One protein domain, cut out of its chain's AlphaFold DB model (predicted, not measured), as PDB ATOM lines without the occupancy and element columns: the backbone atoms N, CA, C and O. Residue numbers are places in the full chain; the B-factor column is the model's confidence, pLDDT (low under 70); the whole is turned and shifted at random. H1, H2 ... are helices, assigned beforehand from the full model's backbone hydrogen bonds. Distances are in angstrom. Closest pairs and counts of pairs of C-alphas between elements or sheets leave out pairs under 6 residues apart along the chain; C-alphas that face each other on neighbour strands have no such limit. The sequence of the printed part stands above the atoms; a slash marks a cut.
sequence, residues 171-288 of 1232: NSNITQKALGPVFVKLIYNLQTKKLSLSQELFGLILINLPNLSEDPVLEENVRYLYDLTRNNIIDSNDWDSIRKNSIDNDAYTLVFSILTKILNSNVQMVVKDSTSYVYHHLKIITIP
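What this domain is: This is residues 171 to 288 of the 1232 residues of an uncharacterized protein of Atta colombica (UniProt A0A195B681). Two helical hairpins, H3 with H4 and H6 with H7, are stacked face to face with their helices crossed, H6 meeting H3 and H7 meeting H4. A third hairpin, H1 with H2, sits at one end beside the start of H6, the short helix H5 lies near the later part of H6, and the last residues, 283 to 288, trail away as a tail. The printed part has 118 residues with seven named helices, H1 to H7 in order along the chain, and no named strand; its class is all helix, with 77 residues in the helices. It is compact, with a radius of gyration of the C-alphas of 13.7 A and spans of 42 by 34 by 21 A.

Where its parts are: H1 is residues 171 to 179, beginning at C-alpha 171 at (12.626, -37.734, 22.365), and is 12.0 A long. H2, residues 181 to 191, is 15.4 A long, and H3, residues 199 to 206, is 10.5 A long. H4, residues 216 to 230, is the longest helix by residues and runs 20.8 A from C-alpha 216 at (39.720, -30.108, 28.818). H5 is residues 236 to 242, 9.7 A long. H6, residues 251 to 264, is 20.1 A long. H7, residues 269 to 281, is 18.3 A long and ends at C-alpha 281 at (32.622, -38.873, 29.744).

How they stand to each other: H6 is the hub, touching H1, H3, H5 and H7. With residues 251 to 252 alone it only just touches H1, with 3 pairs of C-alphas within 8 A; the closest C-alphas, of Thr 175 and Ala 251, are 5.6 A apart, and the lines are about perpendicular at 86 degrees. H1 and H2 form a helical hairpin at a steep tilt of 45 degrees, opposite ways; their closest C-alphas, of Ser 172 and Val 184, are 5.6 A apart. With residues 251 to 255 alone H6 touches H3 at a steep tilt of 54 degrees; the closest C-alphas, of Leu 206 and Val 255, are 6.9 A apart. H3 and H4 form a helical hairpin at a shallow tilt of 28 degrees, opposite ways, closest at the C-alphas of Glu 200 and Arg 230, 4.3 A apart. H4 touches H7 at a steep tilt of 54 degrees, opposite ways, closest at the C-alphas of Asn 221 and Ser 274, 5.2 A apart. H6 and H7 form a helical hairpin at a tilt of 36 degrees, only just steep, closest at the C-alphas of Leu 263 and Lys 272, 5.3 A apart. With residues 258 to 262 alone H6 only just touches H5, with 3 pairs of C-alphas within 8 A; the closest C-alphas, of Ile 242 and Lys 261, are 5.3 A apart. H4 and H6 are apart, as are H3 and H7. In H1 to H7 every O i to N i+4 pair is within hydrogen-bond range.

The domain as a whole: The two C-alphas farthest apart, those of Lys 194 and Pro 288, are 43.3 A apart. The printed part has no cut and no long link. Its mean pLDDT is 85.4; residues 212 to 213, 246 and 283 to 288 are under 70.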
ATOM      1  N   ASN A 171      11.263 -37.654  22.901       83.44
ATOM      2  CA  ASN A 171      12.626 -37.734  22.365       83.44
ATOM      3  C   ASN A 171      13.025 -36.483  21.559       83.44
ATOM      4  O   ASN A 171      14.138 -35.953  21.672       83.44
ATOM      5  N   SER A 172      12.086 -35.945  20.781       87.75
ATOM      6  CA  SER A 172      12.241 -34.657  20.105       87.75
ATOM      7  C   SER A 172      12.203 -33.479  21.082       87.75
ATOM      8  O   SER A 172      12.893 -32.492  20.842       87.75
ATOM      9  N   ASN A 173      11.499 -33.575  22.216       84.44
ATOM     10  CA  ASN A 173      11.583 -32.570  23.281       84.44
ATOM     11  C   ASN A 173      12.940 -32.591  24.010       84.44
ATOM     12  O   ASN A 173      13.486 -31.521  24.288       84.44
ATOM     13  N   ILE A 174      13.537 -33.766  24.253       83.25
ATOM     14  CA  ILE A 174      14.932 -33.889  24.728       83.25
ATOM     15  C   ILE A 174      15.885 -33.225  23.724       83.25
ATOM     16  O   ILE A 174      16.689 -32.370  24.096       83.25
ATOM     17  N   THR A 175      15.730 -33.538  22.434       86.56
ATOM     18  CA  THR A 175      16.514 -32.928  21.347       86.56
ATOM     19  C   THR A 175      16.345 -31.404  21.297       86.56
ATOM     20  O   THR A 175      17.336 -30.687  21.163       86.56
ATOM     21  N   GLN A 176      15.124 -30.880  21.456       89.50
ATOM     22  CA  GLN A 176      14.876 -29.436  21.464       89.50
ATOM     23  C   GLN A 176      15.542 -28.746  22.659       89.50
ATOM     24  O   GLN A 176      16.089 -27.660  22.492       89.50
ATOM     25  N   LYS A 177      15.513 -29.362  23.848       84.50
ATOM     26  CA  LYS A 177      16.160 -28.820  25.054       84.50
ATOM     27  C   LYS A 177      17.687 -28.825  24.953       84.50
ATOM     28  O   LYS A 177      18.312 -27.881  25.418       84.50
ATOM     29  N   ALA A 178      18.274 -29.868  24.362       82.25
ATOM     30  CA  ALA A 178      19.727 -30.026  24.281       82.25
ATOM     31  C   ALA A 178      20.370 -29.273  23.104       82.25
ATOM     32  O   ALA A 178      21.459 -28.736  23.254       82.25
ATOM     33  N   LEU A 179      19.723 -29.248  21.932       87.00
ATOM     34  CA  LEU A 179      20.309 -28.737  20.681       87.00
ATOM     35  C   LEU A 179      19.470 -27.653  19.983       87.00
ATOM     36  O   LEU A 179      19.974 -26.951  19.108       87.00
ATOM     37  N   GLY A 180      18.192 -27.515  20.334       89.75
ATOM     38  CA  GLY A 180      17.273 -26.561  19.714       89.75
ATOM     39  C   GLY A 180      16.479 -27.094  18.504       89.75
ATOM     40  O   GLY A 180      16.693 -28.209  18.014       89.75
ATOM     41  N   PRO A 181      15.507 -26.304  18.013       90.56
ATOM     42  CA  PRO A 181      14.451 -26.766  17.105       90.56
ATOM     43  C   PRO A 181      14.883 -27.057  15.655       90.56
ATOM     44  O   PRO A 181      14.162 -27.757  14.940       90.56
ATOM     45  N   VAL A 182      16.046 -26.587  15.183       91.69
ATOM     46  CA  VAL A 182      16.604 -27.046  13.889       91.69
ATOM     47  C   VAL A 182      17.017 -28.519  13.965       91.69
ATOM     48  O   VAL A 182      16.711 -29.296  13.058       91.69
ATOM     49  N   PHE A 183      17.641 -28.947  15.066       92.25
ATOM     50  CA  PHE A 183      18.083 -30.334  15.228       92.25
ATOM     51  C   PHE A 183      16.912 -31.312  15.364       92.25
ATOM     52  O   PHE A 183      16.980 -32.403  14.802       92.25
ATOM     53  N   VAL A 184      15.795 -30.893  15.974       91.19
ATOM     54  CA  VAL A 184      14.523 -31.646  15.944       91.19
ATOM     55  C   VAL A 184      14.108 -31.961  14.505       91.19
ATOM     56  O   VAL A 184      13.807 -33.108  14.170       91.19
ATOM     57  N   LYS A 185      14.141 -30.954  13.623       91.75
ATOM     58  CA  LYS A 185      13.776 -31.110  12.211       91.75
ATOM     59  C   LYS A 185      14.767 -31.985  11.449       91.75
ATOM     60  O   LYS A 185      14.356 -32.746  10.572       91.75
ATOM     61  N   LEU A 186      16.062 -31.886  11.747       91.19
ATOM     62  CA  LEU A 186      17.093 -32.716  11.120       91.19
ATOM     63  C   LEU A 186      16.933 -34.187  11.523       91.19
ATOM     64  O   LEU A 186      16.865 -35.037  10.636       91.19
ATOM     65  N   ILE A 187      16.753 -34.484  12.813       90.88
ATOM     66  CA  ILE A 187      16.532 -35.850  13.313       90.88
ATOM     67  C   ILE A 187      15.212 -36.433  12.782       90.88
ATOM     68  O   ILE A 187      15.219 -37.537  12.241       90.88
ATOM     69  N   TYR A 188      14.114 -35.668  12.762       90.69
ATOM     70  CA  TYR A 188      12.865 -36.091  12.107       90.69
ATOM     71  C   TYR A 188      13.041 -36.391  10.602       90.69
ATOM     72  O   TYR A 188      12.436 -37.324  10.060       90.69
ATOM     73  N   ASN A 189      13.891 -35.640   9.895       90.50
ATOM     74  CA  ASN A 189      14.210 -35.918   8.492       90.50
ATOM     75  C   ASN A 189      15.108 -37.156   8.310       90.50
ATOM     76  O   ASN A 189      14.950 -37.843   7.299       90.50
ATOM     77  N   LEU A 190      16.000 -37.470   9.258       89.62
ATOM     78  CA  LEU A 190      16.749 -38.736   9.286       89.62
ATOM     79  C   LEU A 190      15.798 -39.923   9.518       89.62
ATOM     80  O   LEU A 190      15.790 -40.874   8.737       89.62
ATOM     81  N   GLN A 191      14.926 -39.827  10.526       88.19
ATOM     82  CA  GLN A 191      13.930 -40.848  10.877       88.19
ATOM     83  C   GLN A 191      12.961 -41.136   9.728       88.19
ATOM     84  O   GLN A 191      12.760 -42.288   9.344       88.19
ATOM     85  N   THR A 192      12.425 -40.087   9.097       88.62
ATOM     86  CA  THR A 192      11.558 -40.221   7.914       88.62
ATOM     87  C   THR A 192      12.323 -40.471   6.604       88.62
ATOM     88  O   THR A 192      11.716 -40.429   5.535       88.62
ATOM     89  N   LYS A 193      13.638 -40.740   6.665       85.69
ATOM     90  CA  LYS A 193      14.538 -41.050   5.530       85.69
ATOM     91  C   LYS A 193      14.557 -39.987   4.416       85.69
ATOM     92  O   LYS A 193      14.977 -40.251   3.291       85.69
ATOM     93  N   LYS A 194      14.138 -38.758   4.733       86.69
ATOM     94  CA  LYS A 194      14.204 -37.568   3.862       86.69
ATOM     95  C   LYS A 194      15.617 -36.978   3.818       86.69
ATOM     96  O   LYS A 194      15.948 -36.227   2.895       86.69
ATOM     97  N   LEU A 195      16.440 -37.301   4.810       87.38
ATOM     98  CA  LEU A 195      17.852 -36.965   4.933       87.38
ATOM     99  C   LEU A 195      18.630 -38.239   5.296       87.38
ATOM    100  O   LEU A 195      18.082 -39.143   5.923       87.38
ATOM    101  N   SER A 196      19.898 -38.308   4.905       88.19
ATOM    102  CA  SER A 196      20.840 -39.354   5.318       88.19
ATOM    103  C   SER A 196      21.915 -38.745   6.211       88.19
ATOM    104  O   SER A 196      22.329 -37.614   5.958       88.19
ATOM    105  N   LEU A 197      22.414 -39.494   7.195       91.50
ATOM    106  CA  LEU A 197      23.485 -39.019   8.068       91.50
ATOM    107  C   LEU A 197      24.822 -38.950   7.299       91.50
ATOM    108  O   LEU A 197      25.367 -39.978   6.883       91.50
ATOM    109  N   SER A 198      25.326 -37.734   7.080       92.38
ATOM    110  CA  SER A 198      26.716 -37.472   6.686       92.38
ATOM    111  C   SER A 198      27.614 -37.420   7.928       92.38
ATOM    112  O   SER A 198      27.115 -37.225   9.039       92.38
ATOM    113  N   GLN A 199      28.929 -37.572   7.738       93.25
ATOM    114  CA  GLN A 199      29.911 -37.376   8.812       93.25
ATOM    115  C   GLN A 199      29.756 -35.971   9.400       93.25
ATOM    116  O   GLN A 199      29.481 -35.813  10.582       93.25
ATOM    117  N   GLU A 200      29.812 -34.969   8.530       92.62
ATOM    118  CA  GLU A 200      29.552 -33.551   8.784       92.62
ATOM    119  C   GLU A 200      28.317 -33.284   9.669       92.62
ATOM    120  O   GLU A 200      28.413 -32.536  10.641       92.62
ATOM    121  N   LEU A 201      27.167 -33.916   9.393       92.69
ATOM    122  CA  LEU A 201      25.955 -33.741  10.204       92.69
ATOM    123  C   LEU A 201      26.081 -34.392  11.591       92.69
ATOM    124  O   LEU A 201      25.626 -33.811  12.573       92.69
ATOM    125  N   PHE A 202      26.709 -35.566  11.693       94.00
ATOM    126  CA  PHE A 202      27.021 -36.178  12.989       94.00
ATOM    127  C   PHE A 202      27.993 -35.307  13.802       94.00
ATOM    128  O   PHE A 202      27.747 -35.061  14.982       94.00
ATOM    129  N   GLY A 203      29.029 -34.758  13.162       94.12
ATOM    130  CA  GLY A 203      29.956 -33.805  13.771       94.12
ATOM    131  C   GLY A 203      29.250 -32.553  14.292       94.12
ATOM    132  O   GLY A 203      29.478 -32.156  15.431       94.12
ATOM    133  N   LEU A 204      28.341 -31.969  13.503       94.25
ATOM    134  CA  LEU A 204      27.535 -30.809  13.905       94.25
ATOM    135  C   LEU A 204      26.564 -31.103  15.059       94.25
ATOM    136  O   LEU A 204      26.264 -30.195  15.831       94.25
ATOM    137  N   ILE A 205      26.085 -32.341  15.201       92.88
ATOM    138  CA  ILE A 205      25.315 -32.779  16.377       92.88
ATOM    139  C   ILE A 205      26.248 -32.867  17.594       92.88
ATOM    140  O   ILE A 205      25.988 -32.232  18.614       92.88
ATOM    141  N   LEU A 206      27.370 -33.586  17.473       93.12
ATOM    142  CA  LEU A 206      28.315 -33.830  18.568       93.12
ATOM    143  C   LEU A 206      28.943 -32.535  19.120       93.12
ATOM    144  O   LEU A 206      28.958 -32.324  20.331       93.12
ATOM    145  N   ILE A 207      29.405 -31.628  18.252       92.88
ATOM    146  CA  ILE A 207      30.038 -30.362  18.668       92.88
ATOM    147  C   ILE A 207      29.057 -29.402  19.357       92.88
ATOM    148  O   ILE A 207      29.492 -28.519  20.100       92.88
ATOM    149  N   ASN A 208      27.745 -29.580  19.165       92.19
ATOM    150  CA  ASN A 208      26.707 -28.756  19.787       92.19
ATOM    151  C   ASN A 208      26.026 -29.404  21.000       92.19
ATOM    152  O   ASN A 208      25.394 -28.670  21.753       92.19
ATOM    153  N   LEU A 209      26.189 -30.713  21.252       89.62
ATOM    154  CA  LEU A 209      25.670 -31.330  22.480       89.62
ATOM    155  C   LEU A 209      26.256 -30.625  23.719       89.62
ATOM    156  O   LEU A 209      27.484 -30.459  23.767       89.62
ATOM    157  N   PRO A 210      25.425 -30.208  24.697       85.12
ATOM    158  CA  PRO A 210      25.884 -29.554  25.916       85.12
ATOM    159  C   PRO A 210      26.961 -30.378  26.617       85.12
ATOM    160  O   PRO A 210      26.768 -31.565  26.873       85.12
ATOM    161  N   ASN A 211      28.090 -29.741  26.925       76.25
ATOM    162  CA  ASN A 211      29.075 -30.311  27.836       76.25
ATOM    163  C   ASN A 211      28.886 -29.643  29.198       76.25
ATOM    164  O   ASN A 211      28.988 -28.422  29.293       76.25
ATOM    165  N   LEU A 212      28.574 -30.434  30.223       62.22
ATOM    166  CA  LEU A 212      28.430 -29.950  31.599       62.22
ATOM    167  C   LEU A 212      29.710 -30.135  32.419       62.22
ATOM    168  O   LEU A 212      29.879 -29.437  33.414       62.22
ATOM    169  N   SER A 213      30.611 -31.020  31.979       62.59
ATOM    170  CA  SER A 213      31.947 -31.152  32.556       62.59
ATOM    171  C   SER A 213      32.835 -29.979  32.139       62.59
ATOM    172  O   SER A 213      32.752 -29.485  31.011       62.59
ATOM    173  N   GLU A 214      33.738 -29.578  33.027       75.12
ATOM    174  CA  GLU A 214      34.834 -28.651  32.716       75.12
ATOM    175  C   GLU A 214      36.122 -29.436  32.403       75.12
ATOM    176  O   GLU A 214      37.224 -29.047  32.772       75.12
ATOM    177  N   ASP A 215      35.964 -30.582  31.730       84.25
ATOM    178  CA  ASP A 215      37.064 -31.449  31.313       84.25
ATOM    179  C   ASP A 215      37.711 -30.950  29.996       84.25
ATOM    180  O   ASP A 215      37.066 -30.994  28.935       84.25
ATOM    181  N   PRO A 216      38.988 -30.510  30.020       88.25
ATOM    182  CA  PRO A 216      39.720 -30.108  28.818       88.25
ATOM    183  C   PRO A 216      39.929 -31.259  27.820       88.25
ATOM    184  O   PRO A 216      39.982 -31.020  26.609       88.25
ATOM    185  N   VAL A 217      40.033 -32.502  28.302       90.31
ATOM    186  CA  VAL A 217      40.281 -33.696  27.484       90.31
ATOM    187  C   VAL A 217      39.017 -34.078  26.708       90.31
ATOM    188  O   VAL A 217      39.101 -34.381  25.513       90.31
ATOM    189  N   LEU A 218      37.829 -33.988  27.320       89.88
ATOM    190  CA  LEU A 218      36.561 -34.168  26.607       89.88
ATOM    191  C   LEU A 218      36.356 -33.092  25.536       89.88
ATOM    192  O   LEU A 218      35.987 -33.428  24.408       89.88
ATOM    193  N   GLU A 219      36.604 -31.815  25.851       89.44
ATOM    194  CA  GLU A 219      36.411 -30.733  24.879       89.44
ATOM    195  C   GLU A 219      37.310 -30.909  23.642       89.44
ATOM    196  O   GLU A 219      36.829 -30.802  22.511       89.44
ATOM    197  N   GLU A 220      38.586 -31.259  23.825       90.88
ATOM    198  CA  GLU A 220      39.516 -31.464  22.712       90.88
ATOM    199  C   GLU A 220      39.272 -32.761  21.924       90.88
ATOM    200  O   GLU A 220      39.406 -32.761  20.697       90.88
ATOM    201  N   ASN A 221      38.816 -33.844  22.562       92.94
ATOM    202  CA  ASN A 221      38.387 -35.040  21.828       92.94
ATOM    203  C   ASN A 221      37.091 -34.796  21.026       92.94
ATOM    204  O   ASN A 221      36.980 -35.254  19.887       92.94
ATOM    205  N   VAL A 222      36.138 -34.015  21.552       92.75
ATOM    206  CA  VAL A 222      34.940 -33.586  20.803       92.75
ATOM    207  C   VAL A 222      35.314 -32.684  19.620       92.75
ATOM    208  O   VAL A 222      34.798 -32.889  18.517       92.75
ATOM    209  N   ARG A 223      36.237 -31.726  19.805       91.44
ATOM    210  CA  ARG A 223      36.771 -30.878  18.718       91.44
ATOM    211  C   ARG A 223      37.472 -31.714  17.641       91.44
ATOM    212  O   ARG A 223      37.196 -31.519  16.462       91.44
ATOM    213  N   TYR A 224      38.299 -32.687  18.019       92.56
ATOM    214  CA  TYR A 224      38.986 -33.578  17.077       92.56
ATOM    215  C   TYR A 224      38.019 -34.439  16.246       92.56
ATOM    216  O   TYR A 224      38.140 -34.497  15.021       92.56
ATOM    217  N   LEU A 225      37.010 -35.054  16.875       93.81
ATOM    218  CA  LEU A 225      35.986 -35.810  16.143       93.81
ATOM    219  C   LEU A 225      35.153 -34.902  15.220       93.81
ATOM    220  O   LEU A 225      34.781 -35.330  14.124       93.81
ATOM    221  N   TYR A 226      34.899 -33.647  15.606       93.81
ATOM    222  CA  TYR A 226      34.284 -32.652  14.723       93.81
ATOM    223  C   TYR A 226      35.189 -32.295  13.533       93.81
ATOM    224  O   TYR A 226      34.714 -32.334  12.400       93.81
ATOM    225  N   ASP A 227      36.481 -32.030  13.746       90.50
ATOM    226  CA  ASP A 227      37.446 -31.743  12.674       90.50
ATOM    227  C   ASP A 227      37.529 -32.895  11.654       90.50
ATOM    228  O   ASP A 227      37.479 -32.656  10.445       90.50
ATOM    229  N   LEU A 228      37.595 -34.149  12.116       91.62
ATOM    230  CA  LEU A 228      37.600 -35.328  11.239       91.62
ATOM    231  C   LEU A 228      36.323 -35.426  10.397       91.62
ATOM    232  O   LEU A 228      36.376 -35.645   9.186       91.62
ATOM    233  N   THR A 229      35.165 -35.268  11.038       93.06
ATOM    234  CA  THR A 229      33.863 -35.526  10.411       93.06
ATOM    235  C   THR A 229      33.387 -34.371   9.528       93.06
ATOM    236  O   THR A 229      32.841 -34.617   8.452       93.06
ATOM    237  N   ARG A 230      33.683 -33.116   9.895       89.56
ATOM    238  CA  ARG A 230      33.514 -31.911   9.058       89.56
ATOM    239  C   ARG A 230      34.257 -32.036   7.728       89.56
ATOM    240  O   ARG A 230      33.726 -31.641   6.693       89.56
ATOM    241  N   ASN A 231      35.465 -32.597   7.756       88.19
ATOM    242  CA  ASN A 231      36.314 -32.779   6.578       88.19
ATOM    243  C   ASN A 231      36.096 -34.131   5.863       88.19
ATOM    244  O   ASN A 231      36.771 -34.410   4.878       88.19
ATOM    245  N   ASN A 232      35.137 -34.949   6.321       89.00
ATOM    246  CA  ASN A 232      34.818 -36.286   5.798       89.00
ATOM    247  C   ASN A 232      36.031 -37.248   5.736       89.00
ATOM    248  O   ASN A 232      36.195 -37.981   4.763       89.00
ATOM    249  N   ILE A 233      36.893 -37.229   6.761       89.69
ATOM    250  CA  ILE A 233      38.177 -37.962   6.790       89.69
ATOM    251  C   ILE A 233      38.010 -39.469   7.082       89.69
ATOM    252  O   ILE A 233      38.895 -40.255   6.745       89.69
ATOM    253  N   ILE A 234      36.890 -39.906   7.673       89.06
ATOM    254  CA  ILE A 234      36.608 -41.344   7.837       89.06
ATOM    255  C   ILE A 234      36.312 -41.939   6.453       89.06
ATOM    256  O   ILE A 234      35.561 -41.340   5.682       89.06
ATOM    257  N   ASP A 235      36.869 -43.113   6.135       89.31
ATOM    258  CA  ASP A 235      36.650 -43.738   4.827       89.31
ATOM    259  C   ASP A 235      35.154 -43.956   4.534       89.31
ATOM    260  O   ASP A 235      34.349 -44.262   5.417       89.31
ATOM    261  N   SER A 236      34.781 -43.802   3.264       85.25
ATOM    262  CA  SER A 236      33.387 -43.895   2.827       85.25
ATOM    263  C   SER A 236      32.754 -45.273   3.068       85.25
ATOM    264  O   SER A 236      31.565 -45.337   3.374       85.25
ATOM    265  N   ASN A 237      33.528 -46.362   3.005       85.81
ATOM    266  CA  ASN A 237      33.041 -47.722   3.247       85.81
ATOM    267  C   ASN A 237      32.845 -47.973   4.751       85.81
ATOM    268  O   ASN A 237      31.810 -48.506   5.160       85.81
ATOM    269  N   ASP A 238      33.798 -47.529   5.582       87.31
ATOM    270  CA  ASP A 238      33.655 -47.542   7.042       87.31
ATOM    271  C   ASP A 238      32.437 -46.708   7.468       87.31
ATOM    272  O   ASP A 238      31.585 -47.200   8.212       87.31
ATOM    273  N   TRP A 239      32.283 -45.483   6.948       91.19
ATOM    274  CA  TRP A 239      31.139 -44.624   7.267       91.19
ATOM    275  C   TRP A 239      29.798 -45.213   6.813       91.19
ATOM    276  O   TRP A 239      28.814 -45.124   7.551       91.19
ATOM    277  N   ASP A 240      29.745 -45.868   5.651       88.06
ATOM    278  CA  ASP A 240      28.542 -46.561   5.180       88.06
ATOM    279  C   ASP A 240      28.162 -47.762   6.056       88.06
ATOM    280  O   ASP A 240      26.971 -48.060   6.196       88.06
ATOM    281  N   SER A 241      29.132 -48.394   6.725       86.62
ATOM    282  CA  SER A 241      28.857 -49.375   7.780       86.62
ATOM    283  C   SER A 241      28.340 -48.712   9.069       86.62
ATOM    284  O   SER A 241      27.348 -49.173   9.639       86.62
ATOM    285  N   ILE A 242      28.936 -47.586   9.483       86.88
ATOM    286  CA  ILE A 242      28.618 -46.859  10.724       86.88
ATOM    287  C   ILE A 242      27.205 -46.253  10.679       86.88
ATOM    288  O   ILE A 242      26.421 -46.428  11.614       86.88
ATOM    289  N   ARG A 243      26.825 -45.588   9.579       86.25
ATOM    290  CA  ARG A 243      25.486 -44.981   9.422       86.25
ATOM    291  C   ARG A 243      24.367 -45.997   9.163       86.25
ATOM    292  O   ARG A 243      23.191 -45.635   9.074       86.25
ATOM    293  N   LYS A 244      24.698 -47.283   9.006       82.06
ATOM    294  CA  LYS A 244      23.706 -48.337   8.789       82.06
ATOM    295  C   LYS A 244      22.904 -48.546  10.073       82.06
ATOM    296  O   LYS A 244      23.457 -48.771  11.152       82.06
ATOM    297  N   ASN A 245      21.581 -48.460   9.958       72.94
ATOM    298  CA  ASN A 245      20.643 -48.596  11.077       72.94
ATOM    299  C   ASN A 245      20.991 -47.681  12.279       72.94
ATOM    300  O   ASN A 245      20.924 -48.118  13.423       72.94
ATOM    301  N   SER A 246      21.440 -46.441  12.040       69.12
ATOM    302  CA  SER A 246      21.615 -45.391  13.067       69.12
ATOM    303  C   SER A 246      20.451 -44.394  13.010       69.12
ATOM    304  O   SER A 246      20.629 -43.209  12.719       69.12
ATOM    305  N   ILE A 247      19.232 -44.916  13.140       70.00
ATOM    306  CA  ILE A 247      18.013 -44.109  13.208       70.00
ATOM    307  C   ILE A 247      17.466 -44.300  14.613       70.00
ATOM    308  O   ILE A 247      16.779 -45.278  14.895       70.00
ATOM    309  N   ASP A 248      17.831 -43.359  15.468       77.12
ATOM    310  CA  ASP A 248      17.516 -43.334  16.887       77.12
ATOM    311  C   ASP A 248      16.556 -42.161  17.181       77.12
ATOM    312  O   ASP A 248      16.361 -41.270  16.341       77.12
ATOM    313  N   ASN A 249      15.887 -42.183  18.336       77.62
ATOM    314  CA  ASN A 249      14.750 -41.288  18.588       77.62
ATOM    315  C   ASN A 249      15.171 -39.851  18.957       77.62
ATOM    316  O   ASN A 249      14.493 -38.896  18.573       77.62
ATOM    317  N   ASP A 250      16.288 -39.699  19.669       86.00
ATOM    318  CA  ASP A 250      16.850 -38.433  20.148       86.00
ATOM    319  C   ASP A 250      18.345 -38.286  19.795       86.00
ATOM    320  O   ASP A 250      19.012 -39.231  19.363       86.00
ATOM    321  N   ALA A 251      18.885 -37.085  20.014       87.62
ATOM    322  CA  ALA A 251      20.274 -36.754  19.708       87.62
ATOM    323  C   ALA A 251      21.333 -37.507  20.538       87.62
ATOM    324  O   ALA A 251      22.385 -37.840  19.989       87.62
ATOM    325  N   TYR A 252      21.091 -37.793  21.821       87.75
ATOM    326  CA  TYR A 252      22.053 -38.519  22.657       87.75
ATOM    327  C   TYR A 252      22.095 -39.994  22.266       87.75
ATOM    328  O   TYR A 252      23.182 -40.527  22.045       87.75
ATOM    329  N   THR A 253      20.939 -40.649  22.108       87.50
ATOM    330  CA  THR A 253      20.892 -42.049  21.654       87.50
ATOM    331  C   THR A 253      21.530 -42.196  20.272       87.50
ATOM    332  O   THR A 253      22.341 -43.100  20.082       87.50
ATOM    333  N   LEU A 254      21.274 -41.263  19.344       90.38
ATOM    334  CA  LEU A 254      21.940 -41.213  18.037       90.38
ATOM    335  C   LEU A 254      23.468 -41.094  18.159       90.38
ATOM    336  O   LEU A 254      24.198 -41.809  17.471       90.38
ATOM    337  N   VAL A 255      23.970 -40.226  19.042       91.19
ATOM    338  CA  VAL A 255      25.417 -40.072  19.253       91.19
ATOM    339  C   VAL A 255      26.027 -41.330  19.874       91.19
ATOM    340  O   VAL A 255      26.984 -41.856  19.312       91.19
ATOM    341  N   PHE A 256      25.455 -41.900  20.940       89.19
ATOM    342  CA  PHE A 256      25.961 -43.155  21.517       89.19
ATOM    343  C   PHE A 256      25.879 -44.336  20.530       89.19
ATOM    344  O   PHE A 256      26.787 -45.168  20.503       89.19
ATOM    345  N   SER A 257      24.843 -44.390  19.686       89.94
ATOM    346  CA  SER A 257      24.664 -45.362  18.594       89.94
ATOM    347  C   SER A 257      25.784 -45.264  17.549       89.94
ATOM    348  O   SER A 257      26.372 -46.284  17.181       89.94
ATOM    349  N   ILE A 258      26.152 -44.050  17.125       92.56
ATOM    350  CA  ILE A 258      27.257 -43.819  16.182       92.56
ATOM    351  C   ILE A 258      28.626 -44.063  16.827       92.56
ATOM    352  O   ILE A 258      29.423 -44.803  16.253       92.56
ATOM    353  N   LEU A 259      28.894 -43.528  18.025       92.31
ATOM    354  CA  LEU A 259      30.159 -43.750  18.744       92.31
ATOM    355  C   LEU A 259      30.415 -45.258  18.944       92.31
ATOM    356  O   LEU A 259      31.491 -45.748  18.614       92.31
ATOM    357  N   THR A 260      29.396 -46.027  19.357       89.19
ATOM    358  CA  THR A 260      29.491 -47.499  19.487       89.19
ATOM    359  C   THR A 260      29.909 -48.177  18.176       89.19
ATOM    360  O   THR A 260      30.652 -49.158  18.196       89.19
ATOM    361  N   LYS A 261      29.453 -47.669  17.026       90.75
ATOM    362  CA  LYS A 261      29.784 -48.225  15.706       90.75
ATOM    363  C   LYS A 261      31.162 -47.784  15.210       90.75
ATOM    364  O   LYS A 261      31.842 -48.599  14.601       90.75
ATOM    365  N   ILE A 262      31.612 -46.568  15.532       91.00
ATOM    366  CA  ILE A 262      32.988 -46.108  15.265       91.00
ATOM    367  C   ILE A 262      34.004 -46.963  16.048       91.00
ATOM    368  O   ILE A 262      34.998 -47.411  15.486       91.00
ATOM    369  N   LEU A 263      33.729 -47.289  17.317       89.81
ATOM    370  CA  LEU A 263      34.576 -48.198  18.110       89.81
ATOM    371  C   LEU A 263      34.717 -49.593  17.462       89.81
ATOM    372  O   LEU A 263      35.779 -50.215  17.529       89.81
ATOM    373  N   ASN A 264      33.659 -50.064  16.792       87.56
ATOM    374  CA  ASN A 264      33.580 -51.383  16.157       87.56
ATOM    375  C   ASN A 264      33.955 -51.412  14.656       87.56
ATOM    376  O   ASN A 264      34.013 -52.499  14.085       87.56
ATOM    377  N   SER A 265      34.222 -50.270  14.012       88.69
ATOM    378  CA  SER A 265      34.633 -50.192  12.596       88.69
ATOM    379  C   SER A 265      36.154 -50.345  12.416       88.69
ATOM    380  O   SER A 265      36.871 -50.600  13.386       88.69
ATOM    381  N   ASN A 266      36.681 -50.198  11.195       87.50
ATOM    382  CA  ASN A 266      38.113 -50.351  10.904       87.50
ATOM    383  C   ASN A 266      38.907 -49.024  10.953       87.50
ATOM    384  O   ASN A 266      40.004 -48.923  10.402       87.50
ATOM    385  N   VAL A 267      38.376 -47.994  11.623       89.50
ATOM    386  CA  VAL A 267      39.055 -46.692  11.763       89.50
ATOM    387  C   VAL A 267      40.343 -46.767  12.593       89.50
ATOM    388  O   VAL A 267      40.515 -47.645  13.442       89.50
ATOM    389  N   GLN A 268      41.233 -45.798  12.361       87.62
ATOM    390  CA  GLN A 268      42.522 -45.656  13.046       87.62
ATOM    391  C   GLN A 268      42.372 -45.581  14.575       87.62
ATOM    392  O   GLN A 268      41.408 -45.007  15.083       87.62
ATOM    393  N   MET A 269      43.365 -46.100  15.307       85.25
ATOM    394  CA  MET A 269      43.307 -46.233  16.770       85.25
ATOM    395  C   MET A 269      43.058 -44.903  17.493       85.25
ATOM    396  O   MET A 269      42.200 -44.853  18.361       85.25
ATOM    397  N   VAL A 270      43.706 -43.810  17.070       87.19
ATOM    398  CA  VAL A 270      43.504 -42.463  17.646       87.19
ATOM    399  C   VAL A 270      42.030 -42.033  17.579       87.19
ATOM    400  O   VAL A 270      41.479 -41.528  18.551       87.19
ATOM    401  N   VAL A 271      41.338 -42.329  16.470       91.06
ATOM    402  CA  VAL A 271      39.899 -42.053  16.325       91.06
ATOM    403  C   VAL A 271      39.085 -42.883  17.319       91.06
ATOM    404  O   VAL A 271      38.115 -42.375  17.880       91.06
ATOM    405  N   LYS A 272      39.472 -44.142  17.570       90.56
ATOM    406  CA  LYS A 272      38.815 -45.007  18.561       90.56
ATOM    407  C   LYS A 272      39.068 -44.554  19.991       90.56
ATOM    408  O   LYS A 272      38.125 -44.570  20.773       90.56
ATOM    409  N   ASP A 273      40.278 -44.112  20.309       87.19
ATOM    410  CA  ASP A 273      40.644 -43.607  21.631       87.19
ATOM    411  C   ASP A 273      39.828 -42.346  21.961       87.19
ATOM    412  O   ASP A 273      39.101 -42.337  22.956       87.19
ATOM    413  N   SER A 274      39.797 -41.349  21.065       91.00
ATOM    414  CA  SER A 274      38.932 -40.165  21.215       91.00
ATOM    415  C   SER A 274      37.444 -40.520  21.288       91.00
ATOM    416  O   SER A 274      36.711 -39.973  22.109       91.00
ATOM    417  N   THR A 275      36.980 -41.456  20.452       92.31
ATOM    418  CA  THR A 275      35.586 -41.942  20.467       92.31
ATOM    419  C   THR A 275      35.244 -42.626  21.788       92.31
ATOM    420  O   THR A 275      34.142 -42.439  22.303       92.31
ATOM    421  N   SER A 276      36.174 -43.399  22.352       88.81
ATOM    422  CA  SER A 276      35.999 -44.101  23.622       88.81
ATOM    423  C   SER A 276      35.949 -43.103  24.769       88.81
ATOM    424  O   SER A 276      35.014 -43.145  25.566       88.81
ATOM    425  N   TYR A 277      36.880 -42.147  24.804       89.25
ATOM    426  CA  TYR A 277      36.897 -41.090  25.808       89.25
ATOM    427  C   TYR A 277      35.568 -40.316  25.828       89.25
ATOM    428  O   TYR A 277      34.917 -40.209  26.868       89.25
ATOM    429  N   VAL A 278      35.098 -39.872  24.655       90.56
ATOM    430  CA  VAL A 278      33.804 -39.185  24.500       90.56
ATOM    431  C   VAL A 278      32.627 -40.081  24.910       90.56
ATOM    432  O   VAL A 278      31.683 -39.597  25.528       90.56
ATOM    433  N   TYR A 279      32.666 -41.386  24.620       88.38
ATOM    434  CA  TYR A 279      31.604 -42.321  25.009       88.38
ATOM    435  C   TYR A 279      31.441 -42.449  26.532       88.38
ATOM    436  O   TYR A 279      30.309 -42.551  27.009       88.38
ATOM    437  N   HIS A 280      32.545 -42.458  27.285       81.44
ATOM    438  CA  HIS A 280      32.516 -42.590  28.744       81.44
ATOM    439  C   HIS A 280      32.120 -41.265  29.423       81.44
ATOM    440  O   HIS A 280      31.208 -41.250  30.250       81.44
ATOM    441  N   HIS A 281      32.722 -40.144  29.013       80.81
ATOM    442  CA  HIS A 281      32.622 -38.873  29.744       80.81
ATOM    443  C   HIS A 281      31.389 -38.021  29.393       80.81
ATOM    444  O   HIS A 281      30.928 -37.252  30.232       80.81
ATOM    445  N   LEU A 282      30.758 -38.207  28.223       77.62
ATOM    446  CA  LEU A 282      29.566 -37.446  27.785       77.62
ATOM    447  C   LEU A 282      28.280 -37.731  28.609       77.62
ATOM    448  O   LEU A 282      27.186 -37.329  28.219       77.62
ATOM    449  N   LYS A 283      28.386 -38.436  29.744       63.84
ATOM    450  CA  LYS A 283      27.282 -38.720  30.682       63.84
ATOM    451  C   LYS A 283      27.495 -38.208  32.106       63.84
ATOM    452  O   LYS A 283      26.546 -38.259  32.884       63.84
ATOM    453  N   ILE A 284      28.706 -37.792  32.467       45.56
ATOM    454  CA  ILE A 284      29.065 -37.505  33.859       45.56
ATOM    455  C   ILE A 284      28.788 -36.027  34.161       45.56
ATOM    456  O   ILE A 284      29.083 -35.148  33.349       45.56
ATOM    457  N   ILE A 285      28.191 -35.760  35.325       41.38
ATOM    458  CA  ILE A 285      28.001 -34.412  35.862       41.38
ATOM    459  C   ILE A 285      28.640 -34.379  37.246       41.38
ATOM    460  O   ILE A 285      28.057 -34.856  38.217       41.38
ATOM    461  N   THR A 286      29.812 -33.764  37.316       35.56
ATOM    462  CA  THR A 286      30.466 -33.339  38.552       35.56
ATOM    463  C   THR A 286      31.112 -31.993  38.238       35.56
ATOM    464  O   THR A 286      31.848 -31.874  37.258       35.56
ATOM    465  N   ILE A 287      30.773 -30.949  38.998       36.41
ATOM    466  CA  ILE A 287      31.267 -29.581  38.767       36.41
ATOM    467  C   ILE A 287      31.880 -29.074  40.078       36.41
ATOM    468  O   ILE A 287      31.140 -28.610  40.945       36.41
ATOM    469  N   PRO A 288      33.211 -29.154  40.248       34.19
ATOM    470  CA  PRO A 288      33.898 -28.532  41.369       34.19
ATOM    471  C   PRO A 288      33.963 -27.015  41.137       34.19
ATOM    472  O   PRO A 288      34.758 -26.539  40.330       34.19
TER     473      PRO A 288